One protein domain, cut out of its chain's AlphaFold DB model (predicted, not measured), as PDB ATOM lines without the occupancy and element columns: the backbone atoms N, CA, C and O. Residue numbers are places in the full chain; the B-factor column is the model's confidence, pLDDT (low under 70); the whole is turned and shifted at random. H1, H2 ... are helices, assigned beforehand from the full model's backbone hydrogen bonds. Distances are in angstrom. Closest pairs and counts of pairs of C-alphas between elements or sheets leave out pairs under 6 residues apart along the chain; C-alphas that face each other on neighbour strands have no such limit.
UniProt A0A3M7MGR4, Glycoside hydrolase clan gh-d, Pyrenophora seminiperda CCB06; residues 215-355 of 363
ATOM      1  N   LEU A 215     194.102 155.482 225.364       85.69
ATOM      2  CA  LEU A 215     193.200 156.328 224.591       85.69
ATOM      3  C   LEU A 215     193.075 155.794 223.166       85.69
ATOM      4  O   LEU A 215     194.068 155.691 222.431       85.69
ATOM      5  N   SER A 216     191.839 155.562 222.741       89.44
ATOM      6  CA  SER A 216     191.523 155.288 221.339       89.44
ATOM      7  C   SER A 216     191.853 156.485 220.435       89.44
ATOM      8  O   SER A 216     192.057 157.610 220.902       89.44
ATOM      9  N   PHE A 217     191.910 156.251 219.121       87.62
ATOM     10  CA  PHE A 217     192.120 157.315 218.131       87.62
ATOM     11  C   PHE A 217     191.051 158.411 218.238       87.62
ATOM     12  O   PHE A 217     191.395 159.583 218.351       87.62
ATOM     13  N   THR A 218     189.774 158.024 218.317       92.00
ATOM     14  CA  THR A 218     188.647 158.956 218.467       92.00
ATOM     15  C   THR A 218     188.789 159.836 219.706       92.00
ATOM     16  O   THR A 218     188.648 161.046 219.618       92.00
ATOM     17  N   GLN A 219     189.158 159.259 220.851       92.81
ATOM     18  CA  GLN A 219     189.326 160.028 222.088       92.81
ATOM     19  C   GLN A 219     190.512 160.989 222.030       92.81
ATOM     20  O   GLN A 219     190.457 162.077 222.588       92.81
ATOM     21  N   LYS A 220     191.591 160.606 221.338       92.12
ATOM     22  CA  LYS A 220     192.712 161.516 221.070       92.12
ATOM     23  C   LYS A 220     192.275 162.700 220.193       92.12
ATOM     24  O   LYS A 220     192.810 163.783 220.393       92.12
ATOM     25  N   GLY A 221     191.339 162.485 219.262       92.31
ATOM     26  CA  GLY A 221     190.692 163.539 218.471       92.31
ATOM     27  C   GLY A 221     189.883 164.491 219.349       92.31
ATOM     28  O   GLY A 221     190.204 165.669 219.397       92.31
ATOM     29  N   ILE A 222     188.968 163.961 220.164       96.69
ATOM     30  CA  ILE A 222     188.157 164.771 221.093       96.69
ATOM     31  C   ILE A 222     189.033 165.630 222.024       96.69
ATOM     32  O   ILE A 222     188.825 166.830 222.162       96.69
ATOM     33  N   ILE A 223     190.074 165.043 222.631       96.69
ATOM     34  CA  ILE A 223     191.004 165.781 223.506       96.69
ATOM     35  C   ILE A 223     191.688 166.939 222.760       96.69
ATOM     36  O   ILE A 223     191.895 168.005 223.339       96.69
ATOM     37  N   ARG A 224     192.065 166.725 221.494       94.31
ATOM     38  CA  ARG A 224     192.670 167.754 220.640       94.31
ATOM     39  C   ARG A 224     191.669 168.870 220.362       94.31
ATOM     40  O   ARG A 224     192.038 170.032 220.500       94.31
ATOM     41  N   ASP A 225     190.453 168.514 219.973       96.50
ATOM     42  CA  ASP A 225     189.444 169.471 219.526       96.50
ATOM     43  C   ASP A 225     188.979 170.354 220.698       96.50
ATOM     44  O   ASP A 225     189.016 171.579 220.583       96.50
ATOM     45  N   ILE A 226     188.778 169.773 221.891       98.31
ATOM     46  CA  ILE A 226     188.586 170.547 223.132       98.31
ATOM     47  C   ILE A 226     189.796 171.445 223.416       98.31
ATOM     48  O   ILE A 226     189.632 172.619 223.737       98.31
ATOM     49  N   GLY A 227     191.023 170.925 223.298       97.06
ATOM     50  CA  GLY A 227     192.241 171.705 223.526       97.06
ATOM     51  C   GLY A 227     192.321 172.962 222.653       97.06
ATOM     52  O   GLY A 227     192.707 174.021 223.146       97.06
ATOM     53  N   ILE A 228     191.900 172.877 221.386       96.38
ATOM     54  CA  ILE A 228     191.907 174.002 220.436       96.38
ATOM     55  C   ILE A 228     191.014 175.156 220.907       96.38
ATOM     56  O   ILE A 228     191.379 176.318 220.717       96.38
ATOM     57  N   LEU A 229     189.895 174.870 221.584       97.69
ATOM     58  CA  LEU A 229     189.012 175.907 222.138       97.69
ATOM     59  C   LEU A 229     189.752 176.847 223.107       97.69
ATOM     60  O   LEU A 229     189.387 178.017 223.262       97.69
ATOM     61  N   PHE A 230     190.821 176.347 223.729       97.00
ATOM     62  CA  PHE A 230     191.629 177.069 224.701       97.00
ATOM     63  C   PHE A 230     192.883 177.722 224.115       97.00
ATOM     64  O   PHE A 230     193.685 178.242 224.888       97.00
ATOM     65  N   GLU A 231     193.089 177.743 222.791       93.56
ATOM     66  CA  GLU A 231     194.249 178.427 222.203       93.56
ATOM     67  C   GLU A 231     194.372 179.887 222.726       93.56
ATOM     68  O   GLU A 231     193.374 180.615 222.777       93.56
ATOM     69  N   PRO A 232     195.584 180.334 223.132       92.88
ATOM     70  CA  PRO A 232     196.879 179.655 222.996       92.88
ATOM     71  C   PRO A 232     197.241 178.665 224.127       92.88
ATOM     72  O   PRO A 232     198.300 178.042 224.043       92.88
ATOM     73  N   LEU A 233     196.391 178.502 225.145       93.88
ATOM     74  CA  LEU A 233     196.551 177.639 226.331       93.88
ATOM     75  C   LEU A 233     196.000 176.209 226.123       93.88
ATOM     76  O   LEU A 233     195.552 175.546 227.055       93.88
ATOM     77  N   ASP A 234     196.076 175.703 224.899       95.06
ATOM     78  CA  ASP A 234     195.649 174.359 224.488       95.06
ATOM     79  C   ASP A 234     196.447 173.224 225.156       95.06
ATOM     80  O   ASP A 234     195.889 172.194 225.536       95.06
ATOM     81  N   MET A 235     197.762 173.391 225.317       94.25
ATOM     82  CA  MET A 235     198.666 172.377 225.869       94.25
ATOM     83  C   MET A 235     198.303 171.926 227.296       94.25
ATOM     84  O   MET A 235     198.164 170.712 227.499       94.25
ATOM     85  N   PRO A 236     198.128 172.823 228.291       94.56
ATOM     86  CA  PRO A 236     197.745 172.398 229.638       94.56
ATOM     87  C   PRO A 236     196.390 171.686 229.660       94.56
ATOM     88  O   PRO A 236     196.258 170.667 230.330       94.56
ATOM     89  N   VAL A 237     195.418 172.138 228.865       97.12
ATOM     90  CA  VAL A 237     194.098 171.493 228.771       97.12
ATOM     91  C   VAL A 237     194.212 170.096 228.160       97.12
ATOM     92  O   VAL A 237     193.752 169.117 228.741       97.12
ATOM     93  N   THR A 238     194.903 169.974 227.026       96.38
ATOM     94  CA  THR A 238     195.092 168.699 226.314       96.38
ATOM     95  C   THR A 238     195.791 167.664 227.202       96.38
ATOM     96  O   THR A 238     195.385 166.501 227.267       96.38
ATOM     97  N   THR A 239     196.855 168.076 227.899       94.94
ATOM     98  CA  THR A 239     197.618 167.184 228.784       94.94
ATOM     99  C   THR A 239     196.820 166.796 230.028       94.94
ATOM    100  O   THR A 239     196.822 165.615 230.379       94.94
ATOM    101  N   ALA A 240     196.076 167.725 230.637       96.50
ATOM    102  CA  ALA A 240     195.198 167.436 231.768       96.50
ATOM    103  C   ALA A 240     194.066 166.462 231.390       96.50
ATOM    104  O   ALA A 240     193.898 165.447 232.061       96.50
ATOM    105  N   LEU A 241     193.364 166.683 230.268       96.81
ATOM    106  CA  LEU A 241     192.321 165.768 229.771       96.81
ATOM    107  C   LEU A 241     192.868 164.362 229.507       96.81
ATOM    108  O   LEU A 241     192.263 163.362 229.894       96.81
ATOM    109  N   ALA A 242     194.044 164.263 228.883       94.44
ATOM    110  CA  ALA A 242     194.668 162.973 228.611       94.44
ATOM    111  C   ALA A 242     195.042 162.204 229.885       94.44
ATOM    112  O   ALA A 242     195.095 160.972 229.857       94.44
ATOM    113  N   CYS A 243     195.293 162.927 230.974       94.50
ATOM    114  CA  CYS A 243     195.680 162.426 232.286       94.50
ATOM    115  C   CYS A 243     194.518 162.365 233.290       94.50
ATOM    116  O   CYS A 243     194.740 161.967 234.429       94.50
ATOM    117  N   ALA A 244     193.285 162.662 232.880       93.25
ATOM    118  CA  ALA A 244     192.100 162.532 233.728       93.25
ATOM    119  C   ALA A 244     191.667 161.067 233.962       93.25
ATOM    120  O   ALA A 244     190.760 160.802 234.741       93.25
ATOM    121  N   ARG A 245     192.316 160.093 233.305       90.50
ATOM    122  CA  ARG A 245     192.144 158.644 233.533       90.50
ATOM    123  C   ARG A 245     193.484 157.964 233.827       90.50
ATOM    124  O   ARG A 245     194.517 158.475 233.378       90.50
ATOM    125  N   PRO A 246     193.497 156.802 234.510       89.19
ATOM    126  CA  PRO A 246     194.721 156.054 234.783       89.19
ATOM    127  C   PRO A 246     195.500 155.753 233.520       89.19
ATOM    128  O   PRO A 246     194.963 155.185 232.573       89.19
ATOM    129  N   ARG A 247     196.783 156.086 233.510       88.44
ATOM    130  CA  ARG A 247     197.659 155.839 232.371       88.44
ATOM    131  C   ARG A 247     198.471 154.564 232.563       88.44
ATOM    132  O   ARG A 247     198.813 154.219 233.693       88.44
ATOM    133  N   PRO A 248     198.901 153.897 231.475       82.31
ATOM    134  CA  PRO A 248     199.720 152.683 231.561       82.31
ATOM    135  C   PRO A 248     201.064 152.845 232.288       82.31
ATOM    136  O   PRO A 248     201.740 151.856 232.554       82.31
ATOM    137  N   TRP A 249     201.492 154.081 232.554       81.31
ATOM    138  CA  TRP A 249     202.704 154.396 233.310       81.31
ATOM    139  C   TRP A 249     202.452 154.773 234.774       81.31
ATOM    140  O   TRP A 249     203.406 155.091 235.481       81.31
ATOM    141  N   VAL A 250     201.194 154.737 235.219       72.81
ATOM    142  CA  VAL A 250     200.764 155.067 236.590       72.81
ATOM    143  C   VAL A 250     200.432 153.837 237.412       72.81
ATOM    144  O   VAL A 250     200.490 153.881 238.642       72.81
ATOM    145  N   SER A 251     200.221 152.702 236.747       54.44
ATOM    146  CA  SER A 251     200.276 151.396 237.386       54.44
ATOM    147  C   SER A 251     201.648 151.228 238.032       54.44
ATOM    148  O   SER A 251     202.631 151.125 237.317       54.44
ATOM    149  N   PHE A 252     201.708 151.324 239.365       47.81
ATOM    150  CA  PHE A 252     202.606 150.621 240.305       47.81
ATOM    151  C   PHE A 252     202.494 151.161 241.754       47.81
ATOM    152  O   PHE A 252     203.075 150.556 242.646       47.81
ATOM    153  N   ASN A 253     201.697 152.206 242.030       44.66
ATOM    154  CA  ASN A 253     201.596 152.810 243.374       44.66
ATOM    155  C   ASN A 253     200.598 152.148 244.356       44.66
ATOM    156  O   ASN A 253     200.567 152.548 245.519       44.66
ATOM    157  N   ASN A 254     199.811 151.140 243.952       41.97
ATOM    158  CA  ASN A 254     198.761 150.571 244.822       41.97
ATOM    159  C   ASN A 254     199.255 149.597 245.910       41.97
ATOM    160  O   ASN A 254     198.452 149.119 246.709       41.97
ATOM    161  N   GLU A 255     200.563 149.363 246.044       38.44
ATOM    162  CA  GLU A 255     201.116 148.786 247.274       38.44
ATOM    163  C   GLU A 255     201.680 149.906 248.155       38.44
ATOM    164  O   GLU A 255     202.838 150.294 248.036       38.44
ATOM    165  N   ARG A 256     200.802 150.451 249.011       38.53
ATOM    166  CA  ARG A 256     201.096 151.206 250.244       38.53
ATOM    167  C   ARG A 256     202.489 151.841 250.303       38.53
ATOM    168  O   ARG A 256     203.395 151.227 250.850       38.53
ATOM    169  N   PHE A 257     202.609 153.090 249.852       39.31
ATOM    170  CA  PHE A 257     203.435 154.147 250.467       39.31
ATOM    171  C   PHE A 257     204.784 153.749 251.109       39.31
ATOM    172  O   PHE A 257     205.195 154.338 252.109       39.31
ATOM    173  N   ASP A 258     205.528 152.803 250.538       37.47
ATOM    174  CA  ASP A 258     206.907 152.565 250.936       37.47
ATOM    175  C   ASP A 258     207.799 153.383 250.004       37.47
ATOM    176  O   ASP A 258     208.179 152.962 248.912       37.47
ATOM    177  N   ALA A 259     208.135 154.596 250.449       42.19
ATOM    178  CA  ALA A 259     209.014 155.536 249.751       42.19
ATOM    179  C   ALA A 259     210.408 154.956 249.412       42.19
ATOM    180  O   ALA A 259     211.224 155.626 248.778       42.19
ATOM    181  N   ARG A 260     210.707 153.723 249.843       37.62
ATOM    182  CA  ARG A 260     211.962 153.006 249.594       37.62
ATOM    183  C   ARG A 260     211.887 151.965 248.479       37.62
ATOM    184  O   ARG A 260     212.942 151.491 248.059       37.62
ATOM    185  N   ALA A 261     210.707 151.636 247.963       45.53
ATOM    186  CA  ALA A 261     210.559 150.651 246.899       45.53
ATOM    187  C   ALA A 261     209.572 151.154 245.849       45.53
ATOM    188  O   ALA A 261     208.378 150.997 246.039       45.53
ATOM    189  N   GLN A 262     210.068 151.748 244.754       45.91
ATOM    190  CA  GLN A 262     209.383 151.790 243.452       45.91
ATOM    191  C   GLN A 262     210.240 152.536 242.421       45.91
ATOM    192  O   GLN A 262     210.056 153.717 242.125       45.91
ATOM    193  N   THR A 263     211.202 151.828 241.831       54.84
ATOM    194  CA  THR A 263     211.675 152.222 240.502       54.84
ATOM    195  C   THR A 263     210.528 151.909 239.540       54.84
ATOM    196  O   THR A 263     210.126 150.743 239.487       54.84
ATOM    197  N   PRO A 264     209.982 152.887 238.792       62.44
ATOM    198  CA  PRO A 264     208.918 152.602 237.841       62.44
ATOM    199  C   PRO A 264     209.392 151.518 236.872       62.44
ATOM    200  O   PRO A 264     210.569 151.491 236.487       62.44
ATOM    201  N   SER A 265     208.503 150.598 236.488       70.50
ATOM    202  CA  SER A 265     208.894 149.544 235.552       70.50
ATOM    203  C   SER A 265     209.480 150.167 234.279       70.50
ATOM    204  O   SER A 265     209.074 151.245 233.833       70.50
ATOM    205  N   ARG A 266     210.433 149.477 233.643       76.94
ATOM    206  CA  ARG A 266     210.988 149.939 232.357       76.94
ATOM    207  C   ARG A 266     209.894 150.166 231.307       76.94
ATOM    208  O   ARG A 266     210.081 150.988 230.417       76.94
ATOM    209  N   TYR A 267     208.784 149.433 231.403       77.88
ATOM    210  CA  TYR A 267     207.620 149.608 230.542       77.88
ATOM    211  C   TYR A 267     206.906 150.938 230.818       77.88
ATOM    212  O   TYR A 267     206.728 151.721 229.887       77.88
ATOM    213  N   ALA A 268     206.596 151.234 232.084       79.81
ATOM    214  CA  ALA A 268     205.968 152.489 232.497       79.81
ATOM    215  C   ALA A 268     206.797 153.708 232.057       79.81
ATOM    216  O   ALA A 268     206.275 154.608 231.406       79.81
ATOM    217  N   LEU A 269     208.115 153.693 232.298       80.25
ATOM    218  CA  LEU A 269     209.004 154.781 231.865       80.25
ATOM    219  C   LEU A 269     208.992 154.984 230.347       80.25
ATOM    220  O   LEU A 269     208.940 156.119 229.883       80.25
ATOM    221  N   ARG A 270     209.027 153.898 229.564       83.75
ATOM    222  CA  ARG A 270     208.971 153.984 228.097       83.75
ATOM    223  C   ARG A 270     207.633 154.522 227.605       83.75
ATOM    224  O   ARG A 270     207.620 155.287 226.648       83.75
ATOM    225  N   SER A 271     206.536 154.124 228.245       83.81
ATOM    226  CA  SER A 271     205.193 154.588 227.896       83.81
ATOM    227  C   SER A 271     205.042 156.090 228.175       83.81
ATOM    228  O   SER A 271     204.680 156.839 227.274       83.81
ATOM    229  N   LEU A 272     205.476 156.557 229.354       86.06
ATOM    230  CA  LEU A 272     205.534 157.985 229.688       86.06
ATOM    231  C   LEU A 272     206.413 158.774 228.705       86.06
ATOM    232  O   LEU A 272     206.005 159.817 228.205       86.06
ATOM    233  N   GLN A 273     207.612 158.270 228.390       85.75
ATOM    234  CA  GLN A 273     208.511 158.913 227.426       85.75
ATOM    235  C   GLN A 273     207.896 159.006 226.028       85.75
ATOM    236  O   GLN A 273     208.075 160.016 225.354       85.75
ATOM    237  N   ARG A 274     207.188 157.967 225.573       86.88
ATOM    238  CA  ARG A 274     206.503 157.968 224.275       86.88
ATOM    239  C   ARG A 274     205.428 159.049 224.229       86.88
ATOM    240  O   ARG A 274     205.402 159.828 223.277       86.88
ATOM    241  N   ASP A 275     204.585 159.123 225.250       85.81
ATOM    242  CA  ASP A 275     203.493 160.091 225.288       85.81
ATOM    243  C   ASP A 275     204.042 161.521 225.435       85.81
ATOM    244  O   ASP A 275     203.627 162.413 224.697       85.81
ATOM    245  N   ALA A 276     205.084 161.727 226.246       85.19
ATOM    246  CA  ALA A 276     205.794 163.003 226.332       85.19
ATOM    247  C   ALA A 276     206.444 163.422 224.997       85.19
ATOM    248  O   ALA A 276     206.329 164.577 224.592       85.19
ATOM    249  N   LEU A 277     207.085 162.498 224.264       85.50
ATOM    250  CA  LEU A 277     207.612 162.774 222.918       85.50
ATOM    251  C   LEU A 277     206.500 163.178 221.950       85.50
ATOM    252  O   LEU A 277     206.693 164.086 221.140       85.50
ATOM    253  N   ARG A 278     205.344 162.511 222.019       86.31
ATOM    254  CA  ARG A 278     204.188 162.829 221.181       86.31
ATOM    255  C   ARG A 278     203.677 164.239 221.466       86.31
ATOM    256  O   ARG A 278     203.539 165.017 220.527       86.31
ATOM    257  N   TYR A 279     203.473 164.592 222.733       84.56
ATOM    258  CA  TYR A 279     203.020 165.932 223.107       84.56
ATOM    259  C   TYR A 279     204.055 167.016 222.802       84.56
ATOM    260  O   TYR A 279     203.682 168.067 222.295       84.56
ATOM    261  N   ASN A 280     205.354 166.751 222.971       82.38
ATOM    262  CA  ASN A 280     206.404 167.676 222.533       82.38
ATOM    263  C   ASN A 280     206.398 167.918 221.017       82.38
ATOM    264  O   ASN A 280     206.752 169.006 220.583       82.38
ATOM    265  N   ARG A 281     206.007 166.938 220.189       84.06
ATOM    266  CA  ARG A 281     205.860 167.157 218.736       84.06
ATOM    267  C   ARG A 281     204.669 168.055 218.405       84.06
ATOM    268  O   ARG A 281     204.758 168.833 217.462       84.06
ATOM    269  N   ILE A 282     203.574 167.924 219.155       83.00
ATOM    270  CA  ILE A 282     202.357 168.729 218.975       83.00
ATOM    271  C   ILE A 282     202.590 170.162 219.483       83.00
ATOM    272  O   ILE A 282     202.207 171.120 218.820       83.00
ATOM    273  N   PHE A 283     203.291 170.310 220.610       82.69
ATOM    274  CA  PHE A 283     203.459 171.565 221.349       82.69
ATOM    275  C   PHE A 283     204.920 172.041 221.422       82.69
ATOM    276  O   PHE A 283     205.346 172.595 222.438       82.69
ATOM    277  N   ALA A 284     205.697 171.823 220.356       69.88
ATOM    278  CA  ALA A 284     207.150 172.046 220.325       69.88
ATOM    279  C   ALA A 284     207.572 173.436 220.848       69.88
ATOM    280  O   ALA A 284     208.528 173.557 221.628       69.88
ATOM    281  N   ASP A 285     206.792 174.457 220.494       67.38
ATOM    282  CA  ASP A 285     207.065 175.859 220.816       67.38
ATOM    283  C   ASP A 285     206.448 176.319 222.149       67.38
ATOM    284  O   ASP A 285     206.795 177.386 222.645       67.38
ATOM    285  N   LYS A 286     205.567 175.516 222.766       66.81
ATOM    286  CA  LYS A 286     204.787 175.903 223.964       66.81
ATOM    287  C   LYS A 286     205.342 175.337 225.276       66.81
ATOM    288  O   LYS A 286     205.005 175.802 226.360       66.81
ATOM    289  N   ALA A 287     206.223 174.344 225.195       56.25
ATOM    290  CA  ALA A 287     206.848 173.719 226.355       56.25
ATOM    291  C   ALA A 287     208.093 174.500 226.819       56.25
ATOM    292  O   ALA A 287     209.213 174.025 226.635       56.25
ATOM    293  N   ASP A 288     207.943 175.695 227.394       60.97
ATOM    294  CA  ASP A 288     208.994 176.266 228.258       60.97
ATOM    295  C   ASP A 288     208.764 175.795 229.700       60.97
ATOM    296  O   ASP A 288     208.230 176.498 230.557       60.97
ATOM    297  N   VAL A 289     209.023 174.505 229.904       60.50
ATOM    298  CA  VAL A 289     208.856 173.788 231.179       60.50
ATOM    299  C   VAL A 289     210.204 173.352 231.766       60.50
ATOM    300  O   VAL A 289     210.250 172.804 232.860       60.50
ATOM    301  N   SER A 290     211.313 173.618 231.070       52.72
ATOM    302  CA  SER A 290     212.675 173.171 231.413       52.72
ATOM    303  C   SER A 290     213.223 173.725 232.733       52.72
ATOM    304  O   SER A 290     214.105 173.126 233.333       52.72
ATOM    305  N   THR A 291     212.688 174.838 233.239       56.28
ATOM    306  CA  THR A 291     213.270 175.550 234.395       56.28
ATOM    307  C   THR A 291     212.323 175.688 235.586       56.28
ATOM    308  O   THR A 291     212.588 176.459 236.504       56.28
ATOM    309  N   ALA A 292     211.195 174.984 235.575       68.50
ATOM    310  CA  ALA A 292     210.137 175.173 236.555       68.50
ATOM    311  C   ALA A 292     210.374 174.352 237.837       68.50
ATOM    312  O   ALA A 292     210.196 173.135 237.845       68.50
ATOM    313  N   GLU A 293     210.713 175.018 238.945       81.62
ATOM    314  CA  GLU A 293     210.890 174.393 240.269       81.62
ATOM    315  C   GLU A 293     209.627 173.655 240.755       81.62
ATOM    316  O   GLU A 293     209.721 172.614 241.413       81.62
ATOM    317  N   TRP A 294     208.442 174.119 240.346       80.88
ATOM    318  CA  TRP A 294     207.166 173.459 240.635       80.88
ATOM    319  C   TRP A 294     207.009 172.083 239.980       80.88
ATOM    320  O   TRP A 294     206.237 171.256 240.462       80.88
ATOM    321  N   LEU A 295     207.771 171.786 238.922       82.81
ATOM    322  CA  LEU A 295     207.797 170.448 238.341       82.81
ATOM    323  C   LEU A 295     208.624 169.474 239.171       82.81
ATOM    324  O   LEU A 295     208.546 168.281 238.892       82.81
ATOM    325  N   ALA A 296     209.413 169.891 240.167       78.62
ATOM    326  CA  ALA A 296     210.152 168.932 240.985       78.62
ATOM    327  C   ALA A 296     209.195 167.989 241.746       78.62
ATOM    328  O   ALA A 296     208.033 168.291 242.024       78.62
ATOM    329  N   ARG A 297     209.639 166.752 241.997       75.19
ATOM    330  CA  ARG A 297     208.772 165.737 242.611       75.19
ATOM    331  C   ARG A 297     208.422 166.153 244.042       75.19
ATOM    332  O   ARG A 297     209.321 166.322 244.857       75.19
ATOM    333  N   GLY A 298     207.123 166.225 244.336       74.38
ATOM    334  CA  GLY A 298     206.605 166.621 245.649       74.38
ATOM    335  C   GLY A 298     206.525 168.134 245.866       74.38
ATOM    336  O   GLY A 298     206.154 168.545 246.958       74.38
ATOM    337  N   SER A 299     206.858 168.936 244.851       79.12
ATOM    338  CA  SER A 299     206.694 170.390 244.876       79.12
ATOM    339  C   SER A 299     205.226 170.797 244.984       79.12
ATOM    340  O   SER A 299     204.861 171.574 245.857       79.12
ATOM    341  N   VAL A 300     204.375 170.219 244.134       81.75
ATOM    342  CA  VAL A 300     202.919 170.363 244.213       81.75
ATOM    343  C   VAL A 300     202.367 169.207 245.041       81.75
ATOM    344  O   VAL A 300     202.695 168.041 244.792       81.75
ATOM    345  N   VAL A 301     201.534 169.518 246.032       79.88
ATOM    346  CA  VAL A 301     200.901 168.505 246.882       79.88
ATOM    347  C   VAL A 301     199.727 167.874 246.132       79.88
ATOM    348  O   VAL A 301     198.628 168.402 246.154       79.88
ATOM    349  N   THR A 302     199.974 166.731 245.492       77.69
ATOM    350  CA  THR A 302     198.967 165.914 244.776       77.69
ATOM    351  C   THR A 302     198.814 164.512 245.396       77.69
ATOM    352  O   THR A 302     198.488 163.541 244.709       77.69
ATOM    353  N   GLY A 303     199.277 164.356 246.638       73.12
ATOM    354  CA  GLY A 303     199.304 163.101 247.396       73.12
ATOM    355  C   GLY A 303     198.015 162.871 248.183       73.12
ATOM    356  O   GLY A 303     197.292 163.844 248.383       73.12
ATOM    357  N   PRO A 304     197.782 161.652 248.711       70.94
ATOM    358  CA  PRO A 304     196.706 161.411 249.655       70.94
ATOM    359  C   PRO A 304     196.780 162.391 250.824       70.94
ATOM    360  O   PRO A 304     197.836 162.516 251.464       70.94
ATOM    361  N   THR A 305     195.680 163.077 251.100       71.12
ATOM    362  CA  THR A 305     195.523 163.910 252.292       71.12
ATOM    363  C   THR A 305     195.410 163.024 253.538       71.12
ATOM    364  O   THR A 305     195.177 161.815 253.436       71.12
ATOM    365  N   PRO A 306     195.578 163.584 254.752       68.25
ATOM    366  CA  PRO A 306     195.274 162.864 255.989       68.25
ATOM    367  C   PRO A 306     193.843 162.305 256.051       68.25
ATOM    368  O   PRO A 306     193.634 161.307 256.741       68.25
ATOM    369  N   ASP A 307     192.911 162.924 255.324       67.19
ATOM    370  CA  ASP A 307     191.500 162.531 255.250       67.19
ATOM    371  C   ASP A 307     191.237 161.448 254.189       67.19
ATOM    372  O   ASP A 307     190.192 160.803 254.213       67.19
ATOM    373  N   GLY A 308     192.228 161.150 253.342       69.12
ATOM    374  CA  GLY A 308     192.183 160.065 252.363       69.12
ATOM    375  C   GLY A 308     191.988 160.512 250.915       69.12
ATOM    376  O   GLY A 308     192.070 159.659 250.032       69.12
ATOM    377  N   ASP A 309     191.810 161.811 250.656       74.00
ATOM    378  CA  ASP A 309     191.613 162.343 249.302       74.00
ATOM    379  C   ASP A 309     192.895 162.212 248.490       74.00
ATOM    380  O   ASP A 309     193.942 162.694 248.915       74.00
ATOM    381  N   ASP A 310     192.826 161.617 247.301       81.69
ATOM    382  CA  ASP A 310     193.954 161.533 246.373       81.69
ATOM    383  C   ASP A 310     193.609 162.219 245.048       81.69
ATOM    384  O   ASP A 310     192.480 162.141 244.565       81.69
ATOM    385  N   PHE A 311     194.615 162.839 244.430       87.56
ATOM    386  CA  PHE A 311     194.500 163.568 243.161       87.56
ATOM    387  C   PHE A 311     195.425 162.948 242.102       87.56
ATOM    388  O   PHE A 311     196.405 163.562 241.655       87.56
ATOM    389  N   PRO A 312     195.194 161.677 241.718       88.56
ATOM    390  CA  PRO A 312     196.049 160.982 240.768       88.56
ATOM    391  C   PRO A 312     196.021 161.595 239.365       88.56
ATOM    392  O   PRO A 312     197.033 161.519 238.669       88.56
ATOM    393  N   ASP A 313     194.925 162.230 238.944       92.12
ATOM    394  CA  ASP A 313     194.870 162.966 237.681       92.12
ATOM    395  C   ASP A 313     195.850 164.144 237.685       92.12
ATOM    396  O   ASP A 313     196.648 164.267 236.751       92.12
ATOM    397  N   GLU A 314     195.883 164.922 238.775       91.69
ATOM    398  CA  GLU A 314     196.826 166.031 238.957       91.69
ATOM    399  C   GLU A 314     198.278 165.563 238.862       91.69
ATOM    400  O   GLU A 314     199.093 166.075 238.088       91.69
ATOM    401  N   ARG A 315     198.591 164.502 239.607       89.81
ATOM    402  CA  ARG A 315     199.926 163.904 239.615       89.81
ATOM    403  C   ARG A 315     200.354 163.443 238.224       89.81
ATOM    404  O   ARG A 315     201.506 163.639 237.836       89.81
ATOM    405  N   GLN A 316     199.437 162.831 237.474       91.19
ATOM    406  CA  GLN A 316     199.703 162.298 236.142       91.19
ATOM    407  C   GLN A 316     200.076 163.374 235.132       91.19
ATOM    408  O   GLN A 316     201.030 163.172 234.374       91.19
ATOM    409  N   TRP A 317     199.339 164.487 235.090       92.12
ATOM    410  CA  TRP A 317     199.626 165.527 234.102       92.12
ATOM    411  C   TRP A 317     200.893 166.305 234.469       92.12
ATOM    412  O   TRP A 317     201.701 166.586 233.586       92.12
ATOM    413  N   ILE A 318     201.162 166.531 235.760       89.62
ATOM    414  CA  ILE A 318     202.436 167.108 236.221       89.62
ATOM    415  C   ILE A 318     203.621 166.194 235.864       89.62
ATOM    416  O   ILE A 318     204.645 166.666 235.364       89.62
ATOM    417  N   ASP A 319     203.495 164.877 236.060       88.12
ATOM    418  CA  ASP A 319     204.528 163.908 235.668       88.12
ATOM    419  C   ASP A 319     204.746 163.878 234.143       88.12
ATOM    420  O   ASP A 319     205.891 163.770 233.686       88.12
ATOM    421  N   LEU A 320     203.677 164.022 233.354       90.56
ATOM    422  CA  LEU A 320     203.754 164.147 231.898       90.56
ATOM    423  C   LEU A 320     204.498 165.421 231.478       90.56
ATOM    424  O   LEU A 320     205.424 165.340 230.668       90.56
ATOM    425  N   LEU A 321     204.168 166.574 232.065       89.06
ATOM    426  CA  LEU A 321     204.857 167.838 231.788       89.06
ATOM    427  C   LEU A 321     206.331 167.800 232.199       89.06
ATOM    428  O   LEU A 321     207.192 168.282 231.458       89.06
ATOM    429  N   ARG A 322     206.653 167.156 233.326       86.12
ATOM    430  CA  ARG A 322     208.045 166.918 233.733       86.12
ATOM    431  C   ARG A 322     208.788 166.086 232.688       86.12
ATOM    432  O   ARG A 322     209.914 166.415 232.321       86.12
ATOM    433  N   ALA A 323     208.177 165.008 232.195       86.75
ATOM    434  CA  ALA A 323     208.786 164.172 231.163       86.75
ATOM    435  C   ALA A 323     208.986 164.939 229.844       86.75
ATOM    436  O   ALA A 323     210.030 164.793 229.204       86.75
ATOM    437  N   MET A 324     208.026 165.788 229.466       86.56
ATOM    438  CA  MET A 324     208.133 166.686 228.312       86.56
ATOM    439  C   MET A 324     209.317 167.653 228.453       86.56
ATOM    440  O   MET A 324     210.114 167.765 227.519       86.56
ATOM    441  N   ALA A 325     209.483 168.275 229.625       83.75
ATOM    442  CA  ALA A 325     210.590 169.183 229.927       83.75
ATOM    443  C   ALA A 325     211.961 168.506 229.769       83.75
ATOM    444  O   ALA A 325     212.800 168.968 228.997       83.75
ATOM    445  N   VAL A 326     212.153 167.349 230.414       82.31
ATOM    446  CA  VAL A 326     213.420 166.595 230.372       82.31
ATOM    447  C   VAL A 326     213.792 166.183 228.945       82.31
ATOM    448  O   VAL A 326     214.960 166.231 228.560       82.31
ATOM    449  N   LEU A 327     212.813 165.762 228.141       81.06
ATOM    450  CA  LEU A 327     213.060 165.336 226.761       81.06
ATOM    451  C   LEU A 327     213.389 166.497 225.819       81.06
ATOM    452  O   LEU A 327     214.041 166.261 224.805       81.06
ATOM    453  N   LYS A 328     212.950 167.722 226.126       76.19
ATOM    454  CA  LYS A 328     213.281 168.915 225.337       76.19
ATOM    455  C   LYS A 328     214.745 169.326 225.518       76.19
ATOM    456  O   LYS A 328     215.370 169.782 224.566       76.19
ATOM    457  N   GLU A 329     215.301 169.115 226.710       71.62
ATOM    458  CA  GLU A 329     216.702 169.427 227.028       71.62
ATOM    459  C   GLU A 329     217.697 168.384 226.507       71.62
ATOM    460  O   GLU A 329     218.873 168.686 226.298       71.62
ATOM    461  N   GLN A 330     217.251 167.144 226.287       69.94
ATOM    462  CA  GLN A 330     218.113 166.100 225.748       69.94
ATOM    463  C   GLN A 330     218.228 166.260 224.225       69.94
ATOM    464  O   GLN A 330     217.232 166.072 223.521       69.94
ATOM    465  N   PRO A 331     219.425 166.544 223.667       54.16
ATOM    466  CA  PRO A 331     219.604 166.499 222.225       54.16
ATOM    467  C   PRO A 331     219.225 165.093 221.771       54.16
ATOM    468  O   PRO A 331     219.750 164.111 222.299       54.16
ATOM    469  N   LEU A 332     218.285 164.991 220.826       52.78
ATOM    470  CA  LEU A 332     217.895 163.729 220.203       52.78
ATOM    471  C   LEU A 332     219.145 163.104 219.577       52.78
ATOM    472  O   LEU A 332     219.465 163.359 218.417       52.78
ATOM    473  N   VAL A 333     219.882 162.304 220.351       45.75
ATOM    474  CA  VAL A 333     221.032 161.562 219.854       45.75
ATOM    475  C   VAL A 333     220.494 160.689 218.736       45.75
ATOM    476  O   VAL A 333     219.620 159.844 218.942       45.75
ATOM    477  N   SER A 334     220.989 160.965 217.536       41.00
ATOM    478  CA  SER A 334     220.616 160.376 216.262       41.00
ATOM    479  C   SER A 334     220.876 158.869 216.240       41.00
ATOM    480  O   SER A 334     221.783 158.386 215.571       41.00
ATOM    481  N   ASN A 335     220.046 158.089 216.925       38.72
ATOM    482  CA  ASN A 335     219.927 156.649 216.717       38.72
ATOM    483  C   ASN A 335     218.942 156.390 215.567       38.72
ATOM    484  O   ASN A 335     217.939 155.693 215.707       38.72
ATOM    485  N   ILE A 336     219.259 156.964 214.403       43.19
ATOM    486  CA  ILE A 336     218.504 156.848 213.143       43.19
ATOM    487  C   ILE A 336     218.612 155.419 212.555       43.19
ATOM    488  O   ILE A 336     217.861 155.037 211.665       43.19
ATOM    489  N   GLY A 337     219.481 154.560 213.099       39.22
ATOM    490  CA  GLY A 337     219.721 153.216 212.563       39.22
ATOM    491  C   GLY A 337     218.691 152.127 212.903       39.22
ATOM    492  O   GLY A 337     218.728 151.075 212.274       39.22
ATOM    493  N   LYS A 338     217.785 152.315 213.879       44.47
ATOM    494  CA  LYS A 338     216.875 151.233 214.340       44.47
ATOM    495  C   LYS A 338     215.375 151.565 214.345       44.47
ATOM    496  O   LYS A 338     214.578 150.677 214.622       44.47
ATOM    497  N   ARG A 339     214.974 152.795 214.005       47.97
ATOM    498  CA  ARG A 339     213.599 153.310 214.197       47.97
ATOM    499  C   ARG A 339     212.660 153.246 212.985       47.97
ATOM    500  O   ARG A 339     211.545 153.737 213.064       47.97
ATOM    501  N   LYS A 340     213.045 152.592 211.885       43.53
ATOM    502  CA  LYS A 340     212.194 152.511 210.679       43.53
ATOM    503  C   LYS A 340     210.874 151.741 210.852       43.53
ATOM    504  O   LYS A 340     210.047 151.808 209.954       43.53
ATOM    505  N   ARG A 341     210.679 150.993 211.947       46.41
ATOM    506  CA  ARG A 341     209.451 150.207 212.167       46.41
ATOM    507  C   ARG A 341     208.386 150.976 212.955       46.41
ATOM    508  O   ARG A 341     207.245 150.983 212.524       46.41
ATOM    509  N   ASP A 342     208.783 151.693 214.005       45.78
ATOM    510  CA  ASP A 342     207.854 152.482 214.837       45.78
ATOM    511  C   ASP A 342     207.481 153.824 214.172       45.78
ATOM    512  O   ASP A 342     206.392 154.348 214.371       45.78
ATOM    513  N   GLU A 343     208.354 154.374 213.316       45.78
ATOM    514  CA  GLU A 343     208.069 155.618 212.585       45.78
ATOM    515  C   GLU A 343     206.958 155.484 211.534       45.78
ATOM    516  O   GLU A 343     206.392 156.504 211.161       45.78
ATOM    517  N   ASN A 344     206.641 154.279 211.049       42.22
ATOM    518  CA  ASN A 344     205.567 154.105 210.065       42.22
ATOM    519  C   ASN A 344     204.172 154.124 210.716       42.22
ATOM    520  O   ASN A 344     203.283 154.755 210.156       42.22
ATOM    521  N   GLU A 345     203.991 153.543 211.909       48.44
ATOM    522  CA  GLU A 345     202.716 153.624 212.653       48.44
ATOM    523  C   GLU A 345     202.462 155.031 213.222       48.44
ATOM    524  O   GLU A 345     201.325 155.504 213.254       48.44
ATOM    525  N   ASP A 346     203.521 155.739 213.636       45.84
ATOM    526  CA  ASP A 346     203.410 157.112 214.140       45.84
ATOM    527  C   ASP A 346     203.243 158.149 213.018       45.84
ATOM    528  O   ASP A 346     202.580 159.161 213.238       45.84
ATOM    529  N   LYS A 347     203.830 157.945 211.825       46.62
ATOM    530  CA  LYS A 347     203.647 158.861 210.681       46.62
ATOM    531  C   LYS A 347     202.255 158.762 210.078       46.62
ATOM    532  O   LYS A 347     201.671 159.807 209.822       46.62
ATOM    533  N   GLU A 348     201.699 157.558 209.934       47.50
ATOM    534  CA  GLU A 348     200.300 157.404 209.506       47.50
ATOM    535  C   GLU A 348     199.335 158.082 210.493       47.50
ATOM    536  O   GLU A 348     198.384 158.720 210.062       47.50
ATOM    537  N   ASN A 349     199.632 158.063 211.799       50.97
ATOM    538  CA  ASN A 349     198.831 158.768 212.805       50.97
ATOM    539  C   ASN A 349     199.104 160.280 212.906       50.97
ATOM    540  O   ASN A 349     198.223 161.006 213.341       50.97
ATOM    541  N   LEU A 350     200.303 160.778 212.582       45.00
ATOM    542  CA  LEU A 350     200.658 162.207 212.684       45.00
ATOM    543  C   LEU A 350     200.346 163.000 211.409       45.00
ATOM    544  O   LEU A 350     200.021 164.184 211.505       45.00
ATOM    545  N   ASP A 351     200.441 162.377 210.232       46.03
ATOM    546  CA  ASP A 351     200.058 163.020 208.972       46.03
ATOM    547  C   ASP A 351     198.531 163.206 208.899       46.03
ATOM    548  O   ASP A 351     198.072 164.245 208.422       46.03
ATOM    549  N   ASP A 352     197.743 162.311 209.509       50.00
ATOM    550  CA  ASP A 352     196.288 162.485 209.651       50.00
ATOM    551  C   ASP A 352     195.926 163.723 210.499       50.00
ATOM    552  O   ASP A 352     195.004 164.468 210.172       50.00
ATOM    553  N   TRP A 353     196.734 164.049 211.520       45.34
ATOM    554  CA  TRP A 353     196.523 165.234 212.371       45.34
ATOM    555  C   TRP A 353     196.702 166.564 211.629       45.34
ATOM    556  O   TRP A 353     196.152 167.580 212.054       45.34
ATOM    557  N   ARG A 354     197.489 166.598 210.545       42.62
ATOM    558  CA  ARG A 354     197.733 167.820 209.755       42.62
ATOM    559  C   ARG A 354     196.843 167.921 208.518       42.62
ATOM    560  O   ARG A 354     196.554 169.037 208.087       42.62
ATOM    561  N   VAL A 355     196.414 166.798 207.942       44.81
ATOM    562  CA  VAL A 355     195.661 166.778 206.677       44.81
ATOM    563  C   VAL A 355     194.209 167.252 206.855       44.81
ATOM    564  O   VAL A 355     193.693 167.927 205.959       44.81
TER     565      VAL A 355
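What this domain is: This is residues 215 to 355 of the 363 residues of the protein "Glycoside hydrolase clan gh-d" of Pyrenophora seminiperda CCB06 (UniProt A0A3M7MGR4). The longest helix, H4, crosses H3 in the core, and a helical hairpin of H1 and H2 packs on the first half of H4 through H2. H5 lies off at one end of the long axis, near H3 but touching no helix; residues 330 to 345, of which 342 to 345 belong to H5, stand free, and parts of the long links 243 to 265 and 283 to 311 reach toward the other end. The printed part has 141 residues, with five named helices in the order H1, H2, H3, H4, H5 and no named strand; 71 residues are in the helices, and the class is all helix. The whole is compact, with a radius of gyration of the C-alphas of 16.2 A and spans of 49 by 38 by 31 A.

Where its parts are: H4, residues 312 to 329, is 26.2 A long and runs from C-alpha 312 at (196.049, 160.982, 240.768) to C-alpha 329 at (216.702, 169.427, 227.028). H3, residues 266 to 282, is 24.6 A long. H2 is residues 234 to 242, 12.1 A. H1, residues 217 to 229, is 19.3 A long and begins with C-alpha 217 at (192.120, 157.315, 218.131). H5, residues 342 to 355, is 20.5 A long and ends with C-alpha 355 at (195.661, 166.778, 206.677).

How they stand to each other: H4 touches H3 with residues 320 to 328 alone; the closest C-alphas, of Ala 276 and Met 324, are 4.8 A apart. The lines of H3 and H4 are only just about perpendicular, at 71 degrees. H4 touches H2 with residues 313 to 321 alone, at a steep tilt of 52 degrees, opposite ways; the closest C-alphas, of Ala 240 and Trp 317, are 5.4 A apart. The helix packing is mostly crossed, with no touching pair at a shallow tilt. H2 and H3 are close but not clearly touching, with the closest C-alphas, of Thr 239 and Tyr 279, 7.9 A apart. H1 and H2 form a hairpin and touch, the closest C-alphas being those of Gly 227 and Asp 234, 4.4 A apart; they run opposite ways at a tilt of 36 degrees, only just steep. H1 is apart from H3, H4 and H5. H5 and H3 are near each other, and H5 is apart from H2 and H4. In H2, H3 and H4 every O i to N i+4 pair is within hydrogen-bond range; in H1 it is 8 of 9 and in H5 7 of 10.

The domain as a whole: The C-alphas farthest apart, of Asp 307 and Gly 337, are 52.0 A apart. The printed part has no cut. The link from H1 to H2 is tight; those from H2 to H3, H3 to H4 and H4 to H5 are long, with 23, 29 and 12 residues. The mean pLDDT of the printed part is 73.2; it is under 70 at residues 251 to 264, 284 to 292, 306 to 308 and 330 to 355, and the mean of H5 is 46.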